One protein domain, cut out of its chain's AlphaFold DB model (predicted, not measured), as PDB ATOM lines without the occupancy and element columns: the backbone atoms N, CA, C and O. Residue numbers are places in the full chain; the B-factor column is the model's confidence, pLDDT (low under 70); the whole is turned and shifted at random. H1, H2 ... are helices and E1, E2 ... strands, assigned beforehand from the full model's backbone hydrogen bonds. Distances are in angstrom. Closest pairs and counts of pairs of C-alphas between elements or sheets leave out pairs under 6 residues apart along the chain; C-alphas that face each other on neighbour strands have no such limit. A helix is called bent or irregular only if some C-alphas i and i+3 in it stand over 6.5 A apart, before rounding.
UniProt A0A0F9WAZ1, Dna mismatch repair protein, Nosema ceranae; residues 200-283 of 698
ATOM      1  N   ASN A 200     193.564 180.293 188.819       85.88
ATOM      2  CA  ASN A 200     192.553 180.687 189.789       85.88
ATOM      3  C   ASN A 200     192.504 179.691 190.964       85.88
ATOM      4  O   ASN A 200     192.973 178.557 190.859       85.88
ATOM      5  N   ILE A 201     191.854 180.104 192.054       88.62
ATOM      6  CA  ILE A 201     191.761 179.316 193.289       88.62
ATOM      7  C   ILE A 201     191.003 177.987 193.128       88.62
ATOM      8  O   ILE A 201     191.288 177.030 193.841       88.62
ATOM      9  N   LEU A 202     190.072 177.889 192.173       87.88
ATOM     10  CA  LEU A 202     189.310 176.663 191.917       87.88
ATOM     11  C   LEU A 202     190.214 175.562 191.336       87.88
ATOM     12  O   LEU A 202     190.106 174.405 191.730       87.88
ATOM     13  N   GLU A 203     191.124 175.928 190.428       90.44
ATOM     14  CA  GLU A 203     192.136 175.034 189.843       90.44
ATOM     15  C   GLU A 203     193.125 174.545 190.920       90.44
ATOM     16  O   GLU A 203     193.372 173.343 191.016       90.44
ATOM     17  N   TYR A 204     193.595 175.447 191.797       91.50
ATOM     18  CA  TYR A 204     194.414 175.096 192.968       91.50
ATOM     19  C   TYR A 204     193.689 174.119 193.909       91.50
ATOM     20  O   TYR A 204     194.235 173.064 194.237       91.50
ATOM     21  N   CYS A 205     192.452 174.430 194.316       89.69
ATOM     22  CA  CYS A 205     191.700 173.590 195.249       89.69
ATOM     23  C   CYS A 205     191.401 172.200 194.671       89.69
ATOM     24  O   CYS A 205     191.534 171.215 195.396       89.69
ATOM     25  N   LYS A 206     191.055 172.102 193.378       89.50
ATOM     26  CA  LYS A 206     190.889 170.811 192.687       89.50
ATOM     27  C   LYS A 206     192.182 170.006 192.675       89.50
ATOM     28  O   LYS A 206     192.169 168.840 193.040       89.50
ATOM     29  N   SER A 207     193.292 170.635 192.282       90.19
ATOM     30  CA  SER A 207     194.594 169.969 192.170       90.19
ATOM     31  C   SER A 207     195.106 169.451 193.518       90.19
ATOM     32  O   SER A 207     195.567 168.316 193.612       90.19
ATOM     33  N   LYS A 208     195.009 170.267 194.578       88.75
ATOM     34  CA  LYS A 208     195.599 169.941 195.884       88.75
ATOM     35  C   LYS A 208     194.713 169.060 196.765       88.75
ATOM     36  O   LYS A 208     195.230 168.186 197.449       88.75
ATOM     37  N   PHE A 209     193.399 169.276 196.751       88.25
ATOM     38  CA  PHE A 209     192.468 168.660 197.704       88.25
ATOM     39  C   PHE A 209     191.431 167.754 197.029       88.25
ATOM     40  O   PHE A 209     190.346 167.558 197.571       88.25
ATOM     41  N   ASN A 210     191.755 167.194 195.857       85.62
ATOM     42  CA  ASN A 210     190.866 166.371 195.025       85.62
ATOM     43  C   ASN A 210     189.994 165.378 195.824       85.62
ATOM     44  O   ASN A 210     188.798 165.274 195.582       85.62
ATOM     45  N   ASN A 211     190.577 164.701 196.819       84.25
ATOM     46  CA  ASN A 211     189.914 163.665 197.622       84.25
ATOM     47  C   ASN A 211     188.796 164.181 198.550       84.25
ATOM     48  O   ASN A 211     187.954 163.393 198.963       84.25
ATOM     49  N   ILE A 212     188.802 165.473 198.893       83.19
ATOM     50  CA  ILE A 212     187.802 166.143 199.747       83.19
ATOM     51  C   ILE A 212     187.134 167.324 199.023       83.19
ATOM     52  O   ILE A 212     186.449 168.141 199.639       83.19
ATOM     53  N   TYR A 213     187.346 167.441 197.708       84.94
ATOM     54  CA  TYR A 213     186.857 168.558 196.906       84.94
ATOM     55  C   TYR A 213     185.327 168.575 196.833       84.94
ATOM     56  O   TYR A 213     184.719 169.629 197.000       84.94
ATOM     57  N   ASP A 214     184.691 167.417 196.664       85.25
ATOM     58  CA  ASP A 214     183.228 167.324 196.566       85.25
ATOM     59  C   ASP A 214     182.512 167.529 197.919       85.25
ATOM     60  O   ASP A 214     181.298 167.725 197.953       85.25
ATOM     61  N   GLU A 215     183.248 167.548 199.040       86.75
ATOM     62  CA  GLU A 215     182.699 167.852 200.370       86.75
ATOM     63  C   GLU A 215     182.684 169.355 200.711       86.75
ATOM     64  O   GLU A 215     182.177 169.736 201.770       86.75
ATOM     65  N   CYS A 216     183.275 170.218 199.879       89.75
ATOM     66  CA  CYS A 216     183.503 171.623 200.222       89.75
ATOM     67  C   CYS A 216     182.287 172.543 199.989       89.75
ATOM     68  O   CYS A 216     181.417 172.302 199.151       89.75
ATOM     69  N   LEU A 217     182.267 173.671 200.700       91.69
ATOM     70  CA  LEU A 217     181.433 174.820 200.368       91.69
ATOM     71  C   LEU A 217     182.086 175.595 199.224       91.69
ATOM     72  O   LEU A 217     183.139 176.204 199.415       91.69
ATOM     73  N   ILE A 218     181.414 175.650 198.077       92.62
ATOM     74  CA  ILE A 218     181.693 176.619 197.014       92.62
ATOM     75  C   ILE A 218     180.494 177.554 196.932       92.62
ATOM     76  O   ILE A 218     179.389 177.123 196.596       92.62
ATOM     77  N   LYS A 219     180.695 178.838 197.231       92.94
ATOM     78  CA  LYS A 219     179.636 179.842 197.130       92.94
ATOM     79  C   LYS A 219     180.144 181.093 196.435       92.94
ATOM     80  O   LYS A 219     181.048 181.759 196.930       92.94
ATOM     81  N   ASP A 220     179.507 181.429 195.320       91.38
ATOM     82  CA  ASP A 220     179.611 182.744 194.699       91.38
ATOM     83  C   ASP A 220     178.403 183.600 195.121       91.38
ATOM     84  O   ASP A 220     177.257 183.151 195.046       91.38
ATOM     85  N   MET A 221     178.677 184.805 195.617       88.88
ATOM     86  CA  MET A 221     177.722 185.849 195.985       88.88
ATOM     87  C   MET A 221     178.173 187.179 195.348       88.88
ATOM     88  O   MET A 221     179.354 187.330 195.022       88.88
ATOM     89  N   PRO A 222     177.285 188.187 195.226       85.25
ATOM     90  CA  PRO A 222     177.665 189.505 194.710       85.25
ATOM     91  C   PRO A 222     178.834 190.148 195.472       85.25
ATOM     92  O   PRO A 222     179.731 190.707 194.849       85.25
ATOM     93  N   ASP A 223     178.858 190.015 196.804       86.69
ATOM     94  CA  ASP A 223     179.845 190.677 197.671       86.69
ATOM     95  C   ASP A 223     181.146 189.867 197.863       86.69
ATOM     96  O   ASP A 223     182.190 190.432 198.200       86.69
ATOM     97  N   PHE A 224     181.101 188.541 197.680       89.88
ATOM     98  CA  PHE A 224     182.231 187.632 197.902       89.88
ATOM     99  C   PHE A 224     182.074 186.293 197.168       89.88
ATOM    100  O   PHE A 224     180.973 185.797 196.961       89.88
ATOM    101  N   PHE A 225     183.195 185.647 196.863       91.62
ATOM    102  CA  PHE A 225     183.273 184.211 196.604       91.62
ATOM    103  C   PHE A 225     183.996 183.541 197.779       91.62
ATOM    104  O   PHE A 225     185.059 184.011 198.181       91.62
ATOM    105  N   ILE A 226     183.457 182.452 198.326       94.06
ATOM    106  CA  ILE A 226     184.137 181.637 199.341       94.06
ATOM    107  C   ILE A 226     184.235 180.181 198.889       94.06
ATOM    108  O   ILE A 226     183.261 179.571 198.443       94.06
ATOM    109  N   PHE A 227     185.434 179.636 199.055       93.25
ATOM    110  CA  PHE A 227     185.724 178.213 199.033       93.25
ATOM    111  C   PHE A 227     186.073 177.789 200.465       93.25
ATOM    112  O   PHE A 227     186.935 178.423 201.074       93.25
ATOM    113  N   MET A 228     185.455 176.751 201.029       92.88
ATOM    114  CA  MET A 228     185.766 176.286 202.389       92.88
ATOM    115  C   MET A 228     185.615 174.770 202.535       92.88
ATOM    116  O   MET A 228     184.583 174.208 202.182       92.88
ATOM    117  N   PHE A 229     186.626 174.108 203.094       90.12
ATOM    118  CA  PHE A 229     186.573 172.677 203.397       90.12
ATOM    119  C   PHE A 229     185.914 172.426 204.763       90.12
ATOM    120  O   PHE A 229     186.006 173.274 205.657       90.12
ATOM    121  N   PRO A 230     185.259 171.266 204.964       85.69
ATOM    122  CA  PRO A 230     184.597 170.954 206.226       85.69
ATOM    123  C   PRO A 230     185.578 170.636 207.360       85.69
ATOM    124  O   PRO A 230     185.169 170.667 208.513       85.69
ATOM    125  N   ASN A 231     186.840 170.321 207.061       83.31
ATOM    126  CA  ASN A 231     187.903 170.057 208.033       83.31
ATOM    127  C   ASN A 231     189.264 170.488 207.442       83.31
ATOM    128  O   ASN A 231     189.390 170.637 206.227       83.31
ATOM    129  N   ASN A 232     190.276 170.681 208.287       84.00
ATOM    130  CA  ASN A 232     191.629 171.110 207.925       84.00
ATOM    131  C   ASN A 232     192.681 170.134 208.483       84.00
ATOM    132  O   ASN A 232     193.429 170.463 209.405       84.00
ATOM    133  N   GLN A 233     192.701 168.906 207.955       74.94
ATOM    134  CA  GLN A 233     193.605 167.849 208.433       74.94
ATOM    135  C   GLN A 233     195.082 168.211 208.203       74.94
ATOM    136  O   GLN A 233     195.905 168.028 209.098       74.94
ATOM    137  N   ASP A 234     195.389 168.818 207.052       73.62
ATOM    138  CA  ASP A 234     196.744 169.219 206.650       73.62
ATOM    139  C   ASP A 234     197.261 170.487 207.363       73.62
ATOM    140  O   ASP A 234     198.407 170.885 207.163       73.62
ATOM    141  N   LYS A 235     196.434 171.128 208.207       81.75
ATOM    142  CA  LYS A 235     196.730 172.395 208.913       81.75
ATOM    143  C   LYS A 235     197.119 173.547 207.972       81.75
ATOM    144  O   LYS A 235     197.894 174.430 208.337       81.75
ATOM    145  N   GLU A 236     196.550 173.552 206.772       84.62
ATOM    146  CA  GLU A 236     196.781 174.554 205.735       84.62
ATOM    147  C   GLU A 236     196.325 175.955 206.164       84.62
ATOM    148  O   GLU A 236     195.315 176.127 206.854       84.62
ATOM    149  N   GLU A 237     197.054 176.978 205.708       86.25
ATOM    150  CA  GLU A 237     196.709 178.371 205.984       86.25
ATOM    151  C   GLU A 237     195.673 178.928 204.999       86.25
ATOM    152  O   GLU A 237     195.911 179.062 203.790       86.25
ATOM    153  N   SER A 238     194.539 179.317 205.578       91.88
ATOM    154  CA  SER A 238     193.463 180.073 204.943       91.88
ATOM    155  C   SER A 238     193.909 181.467 204.517       91.88
ATOM    156  O   SER A 238     194.639 182.155 205.232       91.88
ATOM    157  N   THR A 239     193.431 181.911 203.358       92.75
ATOM    158  CA  THR A 239     193.868 183.166 202.727       92.75
ATOM    159  C   THR A 239     192.682 183.980 202.226       92.75
ATOM    160  O   THR A 239     191.757 183.433 201.620       92.75
ATOM    161  N   VAL A 240     192.739 185.297 202.432       91.38
ATOM    162  CA  VAL A 240     191.761 186.254 201.905       91.38
ATOM    163  C   VAL A 240     192.380 187.014 200.734       91.38
ATOM    164  O   VAL A 240     193.560 187.370 200.758       91.38
ATOM    165  N   TYR A 241     191.572 187.276 199.715       88.19
ATOM    166  CA  TYR A 241     191.929 188.036 198.528       88.19
ATOM    167  C   TYR A 241     190.914 189.147 198.264       88.19
ATOM    168  O   TYR A 241     189.748 189.047 198.645       88.19
ATOM    169  N   PHE A 242     191.347 190.166 197.534       83.38
ATOM    170  CA  PHE A 242     190.471 191.071 196.796       83.38
ATOM    171  C   PHE A 242     190.903 191.071 195.330       83.38
ATOM    172  O   PHE A 242     192.066 191.353 195.025       83.38
ATOM    173  N   GLY A 243     190.008 190.674 194.422       79.94
ATOM    174  CA  GLY A 243     190.415 190.263 193.076       79.94
ATOM    175  C   GLY A 243     191.473 189.152 193.156       79.94
ATOM    176  O   GLY A 243     191.191 188.065 193.654       79.94
ATOM    177  N   LYS A 244     192.711 189.440 192.725       82.12
ATOM    178  CA  LYS A 244     193.884 188.559 192.916       82.12
ATOM    179  C   LYS A 244     194.889 189.048 193.977       82.12
ATOM    180  O   LYS A 244     195.878 188.367 194.248       82.12
ATOM    181  N   ARG A 245     194.656 190.202 194.616       83.25
ATOM    182  CA  ARG A 245     195.529 190.748 195.669       83.25
ATOM    183  C   ARG A 245     195.360 189.948 196.961       83.25
ATOM    184  O   ARG A 245     194.254 189.905 197.489       83.25
ATOM    185  N   PHE A 246     196.434 189.379 197.507       88.38
ATOM    186  CA  PHE A 246     196.423 188.792 198.854       88.38
ATOM    187  C   PHE A 246     196.282 189.884 199.930       88.38
ATOM    188  O   PHE A 246     196.996 190.892 199.891       88.38
ATOM    189  N   VAL A 247     195.358 189.687 200.877       86.88
ATOM    190  CA  VAL A 247     194.996 190.650 201.933       86.88
ATOM    191  C   VAL A 247     194.748 189.954 203.276       86.88
ATOM    192  O   VAL A 247     194.562 188.741 203.362       86.88
ATOM    193  N   THR A 248     194.734 190.736 204.354       84.00
ATOM    194  CA  THR A 248     194.606 190.263 205.736       84.00
ATOM    195  C   THR A 248     193.575 191.092 206.504       84.00
ATOM    196  O   THR A 248     193.821 192.262 206.790       84.00
ATOM    197  N   SER A 249     192.460 190.480 206.919       85.88
ATOM    198  CA  SER A 249     191.541 191.060 207.915       85.88
ATOM    199  C   SER A 249     191.483 190.176 209.158       85.88
ATOM    200  O   SER A 249     191.072 189.017 209.101       85.88
ATOM    201  N   LYS A 250     191.876 190.741 210.308       85.38
ATOM    202  CA  LYS A 250     191.782 190.070 211.615       85.38
ATOM    203  C   LYS A 250     190.324 189.794 211.997       85.38
ATOM    204  O   LYS A 250     190.048 188.752 212.580       85.38
ATOM    205  N   LYS A 251     189.405 190.706 211.647       88.62
ATOM    206  CA  LYS A 251     187.972 190.610 211.962       88.62
ATOM    207  C   LYS A 251     187.326 189.467 211.179       88.62
ATOM    208  O   LYS A 251     186.821 188.544 211.807       88.62
ATOM    209  N   ILE A 252     187.472 189.428 209.849       89.81
ATOM    210  CA  ILE A 252     186.982 188.307 209.021       89.81
ATOM    211  C   ILE A 252     187.515 186.961 209.540       89.81
ATOM    212  O   ILE A 252     186.728 186.054 209.803       89.81
ATOM    213  N   SER A 253     188.832 186.826 209.734       89.75
ATOM    214  CA  SER A 253     189.428 185.549 210.155       89.75
ATOM    215  C   SER A 253     189.000 185.114 211.561       89.75
ATOM    216  O   SER A 253     188.771 183.924 211.782       89.75
ATOM    217  N   LYS A 254     188.847 186.055 212.507       91.38
ATOM    218  CA  LYS A 254     188.303 185.773 213.846       91.38
ATOM    219  C   LYS A 254     186.857 185.292 213.753       91.38
ATOM    220  O   LYS A 254     186.512 184.293 214.373       91.38
ATOM    221  N   GLU A 255     186.025 185.981 212.980       94.06
ATOM    222  CA  GLU A 255     184.594 185.700 212.908       94.06
ATOM    223  C   GLU A 255     184.273 184.413 212.128       94.06
ATOM    224  O   GLU A 255     183.403 183.656 212.555       94.06
ATOM    225  N   ILE A 256     185.027 184.094 211.068       94.06
ATOM    226  CA  ILE A 256     184.953 182.789 210.387       94.06
ATOM    227  C   ILE A 256     185.395 181.659 211.329       94.06
ATOM    228  O   ILE A 256     184.706 180.643 211.419       94.06
ATOM    229  N   LYS A 257     186.495 181.834 212.082       92.62
ATOM    230  CA  LYS A 257     186.924 180.846 213.086       92.62
ATOM    231  C   LYS A 257     185.887 180.674 214.198       92.62
ATOM    232  O   LYS A 257     185.596 179.546 214.569       92.62
ATOM    233  N   SER A 258     185.302 181.767 214.686       92.88
ATOM    234  CA  SER A 258     184.238 181.743 215.695       92.88
ATOM    235  C   SER A 258     183.051 180.894 215.227       92.88
ATOM    236  O   SER A 258     182.662 179.955 215.914       92.88
ATOM    237  N   THR A 259     182.544 181.136 214.012       93.75
ATOM    238  CA  THR A 259     181.428 180.363 213.447       93.75
ATOM    239  C   THR A 259     181.796 178.912 213.115       93.75
ATOM    240  O   THR A 259     180.961 178.038 213.320       93.75
ATOM    241  N   TYR A 260     183.022 178.614 212.670       92.31
ATOM    242  CA  TYR A 260     183.480 177.228 212.482       92.31
ATOM    243  C   TYR A 260     183.533 176.450 213.806       92.31
ATOM    244  O   TYR A 260     183.031 175.328 213.888       92.31
ATOM    245  N   ASN A 261     184.054 177.084 214.861       90.94
ATOM    246  CA  ASN A 261     184.191 176.500 216.195       90.94
ATOM    247  C   ASN A 261     182.847 176.206 216.896       90.94
ATOM    248  O   ASN A 261     182.847 175.505 217.903       90.94
ATOM    249  N   LEU A 262     181.708 176.675 216.367       90.56
ATOM    250  CA  LEU A 262     180.373 176.234 216.807       90.56
ATOM    251  C   LEU A 262     180.037 174.799 216.360       90.56
ATOM    252  O   LEU A 262     179.086 174.209 216.869       90.56
ATOM    253  N   PHE A 263     180.788 174.249 215.400       88.94
ATOM    254  CA  PHE A 263     180.530 172.945 214.785       88.94
ATOM    255  C   PHE A 263     181.712 171.974 214.905       88.94
ATOM    256  O   PHE A 263     181.494 170.781 215.106       88.94
ATOM    257  N   GLN A 264     182.952 172.448 214.744       84.44
ATOM    258  CA  GLN A 264     184.158 171.612 214.777       84.44
ATOM    259  C   GLN A 264     185.340 172.371 215.391       84.44
ATOM    260  O   GLN A 264     185.546 173.549 215.110       84.44
ATOM    261  N   GLU A 265     186.149 171.693 216.202       82.81
ATOM    262  CA  GLU A 265     187.380 172.275 216.744       82.81
ATOM    263  C   GLU A 265     188.479 172.393 215.672       82.81
ATOM    264  O   GLU A 265     188.572 171.575 214.754       82.81
ATOM    265  N   GLY A 266     189.343 173.408 215.795       84.25
ATOM    266  CA  GLY A 266     190.569 173.539 214.999       84.25
ATOM    267  C   GLY A 266     190.791 174.923 214.379       84.25
ATOM    268  O   GLY A 266     190.600 175.964 215.018       84.25
ATOM    269  N   LEU A 267     191.257 174.923 213.127       87.25
ATOM    270  CA  LEU A 267     191.428 176.102 212.275       87.25
ATOM    271  C   LEU A 267     190.686 175.854 210.951       87.25
ATOM    272  O   LEU A 267     191.082 174.936 210.234       87.25
ATOM    273  N   PRO A 268     189.649 176.634 210.590       91.44
ATOM    274  CA  PRO A 268     188.931 176.428 209.332       91.44
ATOM    275  C   PRO A 268     189.852 176.632 208.131       91.44
ATOM    276  O   PRO A 268     190.600 177.613 208.107       91.44
ATOM    277  N   LEU A 269     189.739 175.760 207.122       92.56
ATOM    278  CA  LEU A 269     190.416 175.906 205.834       92.56
ATOM    279  C   LEU A 269     189.493 176.582 204.818       92.56
ATOM    280  O   LEU A 269     188.521 175.978 204.359       92.56
ATOM    281  N   PHE A 270     189.795 177.827 204.464       93.25
ATOM    282  CA  PHE A 270     188.997 178.626 203.545       93.25
ATOM    283  C   PHE A 270     189.842 179.554 202.665       93.25
ATOM    284  O   PHE A 270     190.903 180.052 203.047       93.25
ATOM    285  N   TYR A 271     189.305 179.836 201.484       93.81
ATOM    286  CA  TYR A 271     189.843 180.767 200.509       93.81
ATOM    287  C   TYR A 271     188.721 181.737 200.134       93.81
ATOM    288  O   TYR A 271     187.746 181.360 199.482       93.81
ATOM    289  N   LEU A 272     188.829 182.976 200.611       93.06
ATOM    290  CA  LEU A 272     187.806 184.014 200.454       93.06
ATOM    291  C   LEU A 272     188.292 185.058 199.447       93.06
ATOM    292  O   LEU A 272     189.376 185.605 199.617       93.06
ATOM    293  N   VAL A 273     187.488 185.366 198.435       90.19
ATOM    294  CA  VAL A 273     187.739 186.438 197.463       90.19
ATOM    295  C   VAL A 273     186.637 187.480 197.609       90.19
ATOM    296  O   VAL A 273     185.481 187.222 197.278       90.19
ATOM    297  N   LEU A 274     186.980 188.656 198.121       86.75
ATOM    298  CA  LEU A 274     186.053 189.775 198.268       86.75
ATOM    299  C   LEU A 274     185.814 190.461 196.913       86.75
ATOM    300  O   LEU A 274     186.740 190.596 196.107       86.75
ATOM    301  N   LYS A 275     184.567 190.889 196.686       83.12
ATOM    302  CA  LYS A 275     184.090 191.572 195.468       83.12
ATOM    303  C   LYS A 275     183.472 192.955 195.745       83.12
ATOM    304  O   LYS A 275     183.241 193.711 194.808       83.12
ATOM    305  N   CYS A 276     183.212 193.286 197.011       75.19
ATOM    306  CA  CYS A 276     182.754 194.603 197.462       75.19
ATOM    307  C   CYS A 276     183.818 195.713 197.267       75.19
ATOM    308  O   CYS A 276     185.000 195.397 197.144       75.19
ATOM    309  N   PRO A 277     183.450 197.011 197.272       67.06
ATOM    310  CA  PRO A 277     184.415 198.115 197.278       67.06
ATOM    311  C   PRO A 277     185.265 198.133 198.558       67.06
ATOM    312  O   PRO A 277     184.727 198.031 199.660       67.06
ATOM    313  N   ILE A 278     186.588 198.290 198.423       68.81
ATOM    314  CA  ILE A 278     187.555 198.224 199.534       68.81
ATOM    315  C   ILE A 278     188.542 199.397 199.462       68.81
ATOM    316  O   ILE A 278     189.091 199.676 198.394       68.81
ATOM    317  N   ASP A 279     188.836 200.025 200.605       63.69
ATOM    318  CA  ASP A 279     189.989 200.917 200.752       63.69
ATOM    319  C   ASP A 279     191.255 200.129 201.148       63.69
ATOM    320  O   ASP A 279     191.251 199.277 202.040       63.69
ATOM    321  N   PHE A 280     192.364 200.457 200.485       63.31
ATOM    322  CA  PHE A 280     193.702 199.897 200.699       63.31
ATOM    323  C   PHE A 280     194.661 200.892 201.370       63.31
ATOM    324  O   PHE A 280     195.838 200.585 201.561       63.31
ATOM    325  N   ASN A 281     194.200 202.103 201.700       62.16
ATOM    326  CA  ASN A 281     194.998 203.211 202.227       62.16
ATOM    327  C   ASN A 281     195.243 203.161 203.750       62.16
ATOM    328  O   ASN A 281     195.636 204.159 204.345       62.16
ATOM    329  N   ILE A 282     195.024 202.007 204.382       63.28
ATOM    330  CA  ILE A 282     195.118 201.838 205.842       63.28
ATOM    331  C   ILE A 282     196.532 201.463 206.283       63.28
ATOM    332  O   ILE A 282     197.055 201.996 207.258       63.28
ATOM    333  N   SER A 283     197.163 200.539 205.553       61.81
ATOM    334  CA  SER A 283     198.474 199.981 205.892       61.81
ATOM    335  C   SER A 283     199.499 200.301 204.797       61.81
ATOM    336  O   SER A 283     199.184 200.153 203.616       61.81
TER     337      SER A 283
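This is residues 200 to 283 of the 698 residues of the protein "Dna mismatch repair protein" of Nosema ceranae (UniProt A0A0F9WAZ1). A twisted sheet of five strands runs through the middle, with the helices H1 and H2 on different sides of it, each only grazing it, while residues 275 to 283 trail away past the end of E5. The strand hairpins E1 and E2, and E3 and E4, make the sheet's two sides, and E5, the last strand in the chain, fills the place between them. The printed part has 84 residues, with two named helices and five named strands along the chain as H1 E1 E2 E3 E4 H2 E5; the sheet is mixed, in the order E1 E2 E5 E3 E4, and the class is mixed, helices and strands. The whole is compact, with a radius of gyration of the C-alphas of 13.0 A and spans of 39 by 28 by 21 A.

Start in the sheet at E5, residues 270 to 274, where C-alpha 270 stands at (188.997, 178.626, 203.545) and the strand runs 12.7 A to C-alpha 274 at (186.053, 189.775, 198.268). Look next for E2, residues 224 to 228, also 12.7 A long, and E1, residues 217 to 220, 9.9 A. E3 is residues 239 to 242, 10.5 A, and E4 is residues 245 to 247, 6.3 A. Find C-alpha 201 at (191.761, 179.316, 193.289); from there H1, residues 201 to 215, runs 16.2 A. H2, residues 250 to 260, is 15.3 A long.

Begin at the inner strand E5, which is antiparallel to E2 at 175 degrees; look for N 225 and O 273, 2.8 A apart. E5 is parallel to E3 at 13 degrees, with N 241 and O 272 2.8 A apart. The hairpin of E1 and E2 is antiparallel at 169 degrees, with N 217 and O 228 2.8 A apart. The hairpin of E3 and E4 is antiparallel at 126 degrees, with N 242 and O 245 2.9 A apart. E1 and E4 are the edge strands, and from edge to edge the strands' lines turn by 59 degrees. H1 is on the sheet but only grazes it with residues 201 to 215; it is near E2, with 7 pairs of C-alphas within 10 A, and its closest C-alphas to E5 are those of Ile 201 and Tyr 271, 7.6 A apart. H2 is on the sheet too and only grazes it, with residues 252 to 256. H1 and H2 are apart. H1 is irregular, C-alphas 208 and 211 being 8.6 A apart, and 7 of its 11 O i to N i+4 pairs are within hydrogen-bond range; in H2 every such pair is.

The C-alphas of Asn 211 and Asn 281 are the two farthest apart, at 40.1 A. The printed part has no cut and no long link; the links from E2 to E3, 10 residues, and from H2 to E5, 9 residues, are short, and the others are tight. The mean pLDDT of the printed part is 86.0; look for the low values, under 70, at residues 277 to 283.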